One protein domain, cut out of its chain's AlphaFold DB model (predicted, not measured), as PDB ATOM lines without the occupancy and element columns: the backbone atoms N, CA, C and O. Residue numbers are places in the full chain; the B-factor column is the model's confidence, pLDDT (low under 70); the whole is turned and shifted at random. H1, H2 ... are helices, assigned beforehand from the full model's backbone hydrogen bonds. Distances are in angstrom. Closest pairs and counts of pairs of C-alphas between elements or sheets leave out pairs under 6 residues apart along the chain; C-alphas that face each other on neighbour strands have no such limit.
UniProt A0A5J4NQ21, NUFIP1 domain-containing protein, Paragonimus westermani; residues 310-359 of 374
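Overview. This is residues 310 to 359 of the 374 residues of the protein "NUFIP1 domain-containing protein" of Paragonimus westermani (UniProt A0A5J4NQ21). One long helix, H4, makes one arm of a drawn-out, open shape with no packed core; next to residue 340, where H4 begins, the backbone turns at the short helix H3, and the other arm holds the short H2 and, farthest from H4, H1, like a wide, uneven V. No helix touches another. The printed part has 50 residues, with four named helices in the order H1, H2, H3, H4 and no named strand; the class is all helix. It is extended, with a radius of gyration of the C-alphas of 18.1 A and spans of 57 by 25 by 13 A.

Along the chain. H4, residues 340 to 357, is the longest helix, 25.5 A from C-alpha 340 at (171.185, 197.428, 151.493) to C-alpha 357 at (182.579, 220.122, 153.802). H3 is residues 332 to 336, 6.3 A long. H2 is residues 324 to 327, 5.0 A long. H1, residues 310 to 320, measures 15.3 A and begins at C-alpha 310, (175.941, 182.626, 114.917).

Arrangement. H4 and H3 are apart, but only just: their closest C-alphas are 8.2 A apart. H3 and H2 are apart. H2 and H1 are close but not clearly touching; their closest C-alphas, those of Arg 325 and Ile 319, are 6.6 A apart. H4 is apart from H1 and H2, and H1 is apart from H3. In H1 and H3 every O i to N i+4 pair is within hydrogen-bond range, in H4 13 of 14; H2 is too short for such a pair, and its one O i to N i+3 pair is within range.

Size, cuts and confidence. The C-alphas farthest apart, those of Val 310 and Gln 358, are 57.4 A apart. The printed part has no cut, and the three links between helices are tight. Residues 310 to 329, 331 to 337 and 339 to 359 stand free. The mean pLDDT of the printed part is 79.9; residue 319 and residues 323 to 328 are under 70.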
ATOM      1  N   VAL A 310     174.784 181.802 115.306       84.38
ATOM      2  CA  VAL A 310     175.941 182.626 114.917       84.38
ATOM      3  C   VAL A 310     176.094 183.805 115.877       84.38
ATOM      4  O   VAL A 310     177.190 184.040 116.389       84.38
ATOM      5  N   GLN A 311     174.991 184.480 116.222       82.00
ATOM      6  CA  GLN A 311     174.981 185.521 117.251       82.00
ATOM      7  C   GLN A 311     175.441 184.997 118.617       82.00
ATOM      8  O   GLN A 311     176.219 185.665 119.299       82.00
ATOM      9  N   LEU A 312     174.977 183.819 119.045       80.62
ATOM     10  CA  LEU A 312     175.331 183.236 120.342       80.62
ATOM     11  C   LEU A 312     176.810 182.827 120.387       80.62
ATOM     12  O   LEU A 312     177.491 183.097 121.380       80.62
ATOM     13  N   GLN A 313     177.352 182.269 119.300       83.62
ATOM     14  CA  GLN A 313     178.780 181.967 119.194       83.62
ATOM     15  C   GLN A 313     179.636 183.249 119.149       83.62
ATOM     16  O   GLN A 313     180.682 183.307 119.799       83.62
ATOM     17  N   ALA A 314     179.182 184.300 118.460       83.06
ATOM     18  CA  ALA A 314     179.833 185.611 118.461       83.06
ATOM     19  C   ALA A 314     179.819 186.260 119.858       83.06
ATOM     20  O   ALA A 314     180.860 186.727 120.322       83.06
ATOM     21  N   LYS A 315     178.686 186.209 120.574       77.06
ATOM     22  CA  LYS A 315     178.555 186.664 121.970       77.06
ATOM     23  C   LYS A 315     179.508 185.893 122.896       77.06
ATOM     24  O   LYS A 315     180.260 186.529 123.630       77.06
ATOM     25  N   ARG A 316     179.581 184.555 122.800       78.12
ATOM     26  CA  ARG A 316     180.562 183.733 123.546       78.12
ATOM     27  C   ARG A 316     182.012 184.155 123.260       78.12
ATOM     28  O   ARG A 316     182.778 184.353 124.199       78.12
ATOM     29  N   ARG A 317     182.383 184.372 121.990       79.62
ATOM     30  CA  ARG A 317     183.727 184.861 121.607       79.62
ATOM     31  C   ARG A 317     184.017 186.274 122.133       79.62
ATOM     32  O   ARG A 317     185.141 186.542 122.542       79.62
ATOM     33  N   ALA A 318     183.031 187.171 122.150       75.81
ATOM     34  CA  ALA A 318     183.182 188.532 122.672       75.81
ATOM     35  C   ALA A 318     183.312 188.582 124.206       75.81
ATOM     36  O   ALA A 318     184.005 189.453 124.729       75.81
ATOM     37  N   ILE A 319     182.675 187.641 124.911       68.00
ATOM     38  CA  ILE A 319     182.810 187.446 126.362       68.00
ATOM     39  C   ILE A 319     184.191 186.860 126.693       68.00
ATOM     40  O   ILE A 319     184.916 187.430 127.499       68.00
ATOM     41  N   SER A 320     184.605 185.792 126.000       72.00
ATOM     42  CA  SER A 320     185.911 185.138 126.200       72.00
ATOM     43  C   SER A 320     187.120 186.053 125.960       72.00
ATOM     44  O   SER A 320     188.194 185.762 126.473       72.00
ATOM     45  N   LYS A 321     186.968 187.136 125.186       75.81
ATOM     46  CA  LYS A 321     188.023 188.139 124.959       75.81
ATOM     47  C   LYS A 321     188.154 189.178 126.079       75.81
ATOM     48  O   LYS A 321     189.159 189.870 126.117       75.81
ATOM     49  N   ASN A 322     187.145 189.323 126.937       71.50
ATOM     50  CA  ASN A 322     187.067 190.369 127.956       71.50
ATOM     51  C   ASN A 322     186.532 189.771 129.273       71.50
ATOM     52  O   ASN A 322     185.350 189.956 129.574       71.50
ATOM     53  N   PRO A 323     187.360 189.067 130.073       67.38
ATOM     54  CA  PRO A 323     186.914 188.429 131.319       67.38
ATOM     55  C   PRO A 323     186.302 189.434 132.308       67.38
ATOM     56  O   PRO A 323     185.304 189.135 132.961       67.38
ATOM     57  N   ASN A 324     186.792 190.676 132.320       66.19
ATOM     58  CA  ASN A 324     186.251 191.767 133.136       66.19
ATOM     59  C   ASN A 324     184.776 192.090 132.807       66.19
ATOM     60  O   ASN A 324     184.060 192.604 133.657       66.19
ATOM     61  N   ARG A 325     184.283 191.734 131.607       65.06
ATOM     62  CA  ARG A 325     182.866 191.860 131.211       65.06
ATOM     63  C   ARG A 325     181.976 190.736 131.765       65.06
ATOM     64  O   ARG A 325     180.755 190.810 131.655       65.06
ATOM     65  N   ILE A 326     182.567 189.683 132.331       62.16
ATOM     66  CA  ILE A 326     181.860 188.678 133.137       62.16
ATOM     67  C   ILE A 326     181.714 189.222 134.559       62.16
ATOM     68  O   ILE A 326     180.599 189.291 135.062       62.16
ATOM     69  N   LEU A 327     182.821 189.696 135.143       61.97
ATOM     70  CA  LEU A 327     182.876 190.294 136.484       61.97
ATOM     71  C   LEU A 327     182.039 191.581 136.610       61.97
ATOM     72  O   LEU A 327     181.545 191.890 137.687       61.97
ATOM     73  N   SER A 328     181.822 192.313 135.513       63.88
ATOM     74  CA  SER A 328     180.932 193.483 135.480       63.88
ATOM     75  C   SER A 328     179.436 193.138 135.375       63.88
ATOM     76  O   SER A 328     178.625 194.037 135.146       63.88
ATOM     77  N   ARG A 329     179.050 191.857 135.437       70.31
ATOM     78  CA  ARG A 329     177.645 191.436 135.550       70.31
ATOM     79  C   ARG A 329     177.348 191.186 137.028       70.31
ATOM     80  O   ARG A 329     178.149 190.509 137.666       70.31
ATOM     81  N   PRO A 330     176.221 191.680 137.567       74.25
ATOM     82  CA  PRO A 330     175.889 191.429 138.959       74.25
ATOM     83  C   PRO A 330     175.679 189.933 139.200       74.25
ATOM     84  O   PRO A 330     175.107 189.230 138.361       74.25
ATOM     85  N   THR A 331     176.139 189.454 140.352       82.94
ATOM     86  CA  THR A 331     175.787 188.124 140.861       82.94
ATOM     87  C   THR A 331     174.363 188.137 141.420       82.94
ATOM     88  O   THR A 331     173.812 189.201 141.703       82.94
ATOM     89  N   ILE A 332     173.759 186.960 141.617       83.44
ATOM     90  CA  ILE A 332     172.432 186.852 142.251       83.44
ATOM     91  C   ILE A 332     172.468 187.473 143.658       83.44
ATOM     92  O   ILE A 332     171.606 188.281 143.982       83.44
ATOM     93  N   LEU A 333     173.521 187.202 144.435       85.44
ATOM     94  CA  LEU A 333     173.744 187.815 145.748       85.44
ATOM     95  C   LEU A 333     173.783 189.353 145.675       85.44
ATOM     96  O   LEU A 333     173.112 190.020 146.451       85.44
ATOM     97  N   GLN A 334     174.485 189.928 144.691       81.38
ATOM     98  CA  GLN A 334     174.510 191.380 144.475       81.38
ATOM     99  C   GLN A 334     173.150 191.948 144.026       81.38
ATOM    100  O   GLN A 334     172.899 193.136 144.224       81.38
ATOM    101  N   MET A 335     172.288 191.142 143.398       80.62
ATOM    102  CA  MET A 335     170.924 191.544 143.038       80.62
ATOM    103  C   MET A 335     169.958 191.493 144.228       80.62
ATOM    104  O   MET A 335     169.068 192.336 144.281       80.62
ATOM    105  N   LEU A 336     170.143 190.551 145.159       84.88
ATOM    106  CA  LEU A 336     169.361 190.447 146.396       84.88
ATOM    107  C   LEU A 336     169.738 191.572 147.370       84.88
ATOM    108  O   LEU A 336     168.909 192.425 147.666       84.88
ATOM    109  N   LEU A 337     171.023 191.680 147.724       87.62
ATOM    110  CA  LEU A 337     171.572 192.736 148.592       87.62
ATOM    111  C   LEU A 337     171.589 194.131 147.921       87.62
ATOM    112  O   LEU A 337     172.243 195.061 148.391       87.62
ATOM    113  N   ALA A 338     170.925 194.306 146.773       80.81
ATOM    114  CA  ALA A 338     171.007 195.524 145.971       80.81
ATOM    115  C   ALA A 338     170.422 196.760 146.671       80.81
ATOM    116  O   ALA A 338     170.778 197.875 146.294       80.81
ATOM    117  N   GLU A 339     169.507 196.585 147.627       82.62
ATOM    118  CA  GLU A 339     168.885 197.672 148.392       82.62
ATOM    119  C   GLU A 339     169.776 198.123 149.559       82.62
ATOM    120  O   GLU A 339     170.145 199.295 149.618       82.62
ATOM    121  N   GLU A 340     170.229 197.192 150.397       88.56
ATOM    122  CA  GLU A 340     171.185 197.428 151.493       88.56
ATOM    123  C   GLU A 340     172.488 198.059 150.980       88.56
ATOM    124  O   GLU A 340     172.897 199.139 151.408       88.56
ATOM    125  N   ILE A 341     173.074 197.485 149.925       84.25
ATOM    126  CA  ILE A 341     174.290 198.016 149.296       84.25
ATOM    127  C   ILE A 341     174.066 199.430 148.705       84.25
ATOM    128  O   ILE A 341     175.030 200.169 148.473       84.25
ATOM    129  N   ARG A 342     172.818 199.861 148.447       81.31
ATOM    130  CA  ARG A 342     172.509 201.271 148.127       81.31
ATOM    131  C   ARG A 342     172.433 202.119 149.391       81.31
ATOM    132  O   ARG A 342     173.020 203.199 149.392       81.31
ATOM    133  N   THR A 343     171.710 201.692 150.427       84.44
ATOM    134  CA  THR A 343     171.526 202.484 151.656       84.44
ATOM    135  C   THR A 343     172.858 202.730 152.361       84.44
ATOM    136  O   THR A 343     173.174 203.892 152.622       84.44
ATOM    137  N   GLU A 344     173.699 201.707 152.523       89.31
ATOM    138  CA  GLU A 344     175.069 201.819 153.047       89.31
ATOM    139  C   GLU A 344     175.917 202.810 152.241       89.31
ATOM    140  O   GLU A 344     176.496 203.750 152.786       89.31
ATOM    141  N   ARG A 345     175.969 202.665 150.908       86.06
ATOM    142  CA  ARG A 345     176.753 203.573 150.050       86.06
ATOM    143  C   ARG A 345     176.236 205.007 150.112       86.06
ATOM    144  O   ARG A 345     177.036 205.938 150.089       86.06
ATOM    145  N   ASN A 346     174.924 205.205 150.232       85.31
ATOM    146  CA  ASN A 346     174.324 206.525 150.426       85.31
ATOM    147  C   ASN A 346     174.664 207.126 151.805       85.31
ATOM    148  O   ASN A 346     174.783 208.347 151.911       85.31
ATOM    149  N   GLN A 347     174.830 206.307 152.850       87.19
ATOM    150  CA  GLN A 347     175.297 206.739 154.174       87.19
ATOM    151  C   GLN A 347     176.796 207.082 154.150       87.19
ATOM    152  O   GLN A 347     177.166 208.203 154.490       87.19
ATOM    153  N   LEU A 348     177.652 206.189 153.642       87.81
ATOM    154  CA  LEU A 348     179.096 206.428 153.510       87.81
ATOM    155  C   LEU A 348     179.395 207.686 152.680       87.81
ATOM    156  O   LEU A 348     180.221 208.508 153.070       87.81
ATOM    157  N   MET A 349     178.672 207.903 151.574       83.69
ATOM    158  CA  MET A 349     178.811 209.123 150.769       83.69
ATOM    159  C   MET A 349     178.293 210.388 151.471       83.69
ATOM    160  O   MET A 349     178.780 211.476 151.161       83.69
ATOM    161  N   GLN A 350     177.355 210.283 152.422       83.81
ATOM    162  CA  GLN A 350     176.982 211.398 153.304       83.81
ATOM    163  C   GLN A 350     178.111 211.717 154.292       83.81
ATOM    164  O   GLN A 350     178.492 212.882 154.401       83.81
ATOM    165  N   CYS A 351     178.709 210.705 154.928       86.94
ATOM    166  CA  CYS A 351     179.853 210.878 155.827       86.94
ATOM    167  C   CYS A 351     181.056 211.510 155.104       86.94
ATOM    168  O   CYS A 351     181.595 212.512 155.564       86.94
ATOM    169  N   ILE A 352     181.416 211.008 153.917       85.94
ATOM    170  CA  ILE A 352     182.501 211.568 153.091       85.94
ATOM    171  C   ILE A 352     182.193 213.020 152.682       85.94
ATOM    172  O   ILE A 352     183.055 213.889 152.804       85.94
ATOM    173  N   ARG A 353     180.958 213.323 152.252       84.19
ATOM    174  CA  ARG A 353     180.536 214.706 151.950       84.19
ATOM    175  C   ARG A 353     180.628 215.626 153.167       84.19
ATOM    176  O   ARG A 353     180.974 216.790 152.994       84.19
ATOM    177  N   TYR A 354     180.307 215.136 154.363       86.50
ATOM    178  CA  TYR A 354     180.419 215.905 155.600       86.50
ATOM    179  C   TYR A 354     181.884 216.212 155.933       86.50
ATOM    180  O   TYR A 354     182.231 217.377 156.105       86.50
ATOM    181  N   VAL A 355     182.758 215.199 155.920       87.88
ATOM    182  CA  VAL A 355     184.195 215.360 156.207       87.88
ATOM    183  C   VAL A 355     184.862 216.336 155.229       87.88
ATOM    184  O   VAL A 355     185.631 217.193 155.656       87.88
ATOM    185  N   ILE A 356     184.519 216.271 153.936       85.38
ATOM    186  CA  ILE A 356     185.012 217.226 152.930       85.38
ATOM    187  C   ILE A 356     184.473 218.641 153.196       85.38
ATOM    188  O   ILE A 356     185.243 219.595 153.155       85.38
ATOM    189  N   LYS A 357     183.177 218.803 153.508       83.38
ATOM    190  CA  LYS A 357     182.579 220.122 153.802       83.38
ATOM    191  C   LYS A 357     183.178 220.807 155.031       83.38
ATOM    192  O   LYS A 357     183.279 222.027 155.028       83.38
ATOM    193  N   GLN A 358     183.551 220.039 156.053       83.75
ATOM    194  CA  GLN A 358     184.196 220.553 157.269       83.75
ATOM    195  C   GLN A 358     185.721 220.708 157.130       83.75
ATOM    196  O   GLN A 358     186.388 221.116 158.076       83.75
ATOM    197  N   ASN A 359     186.280 220.397 155.954       77.44
ATOM    198  CA  ASN A 359     187.659 220.701 155.573       77.44
ATOM    199  C   ASN A 359     188.755 220.113 156.498       77.44
ATOM    200  O   ASN A 359     189.882 220.607 156.513       77.44
TER     201      ASN A 359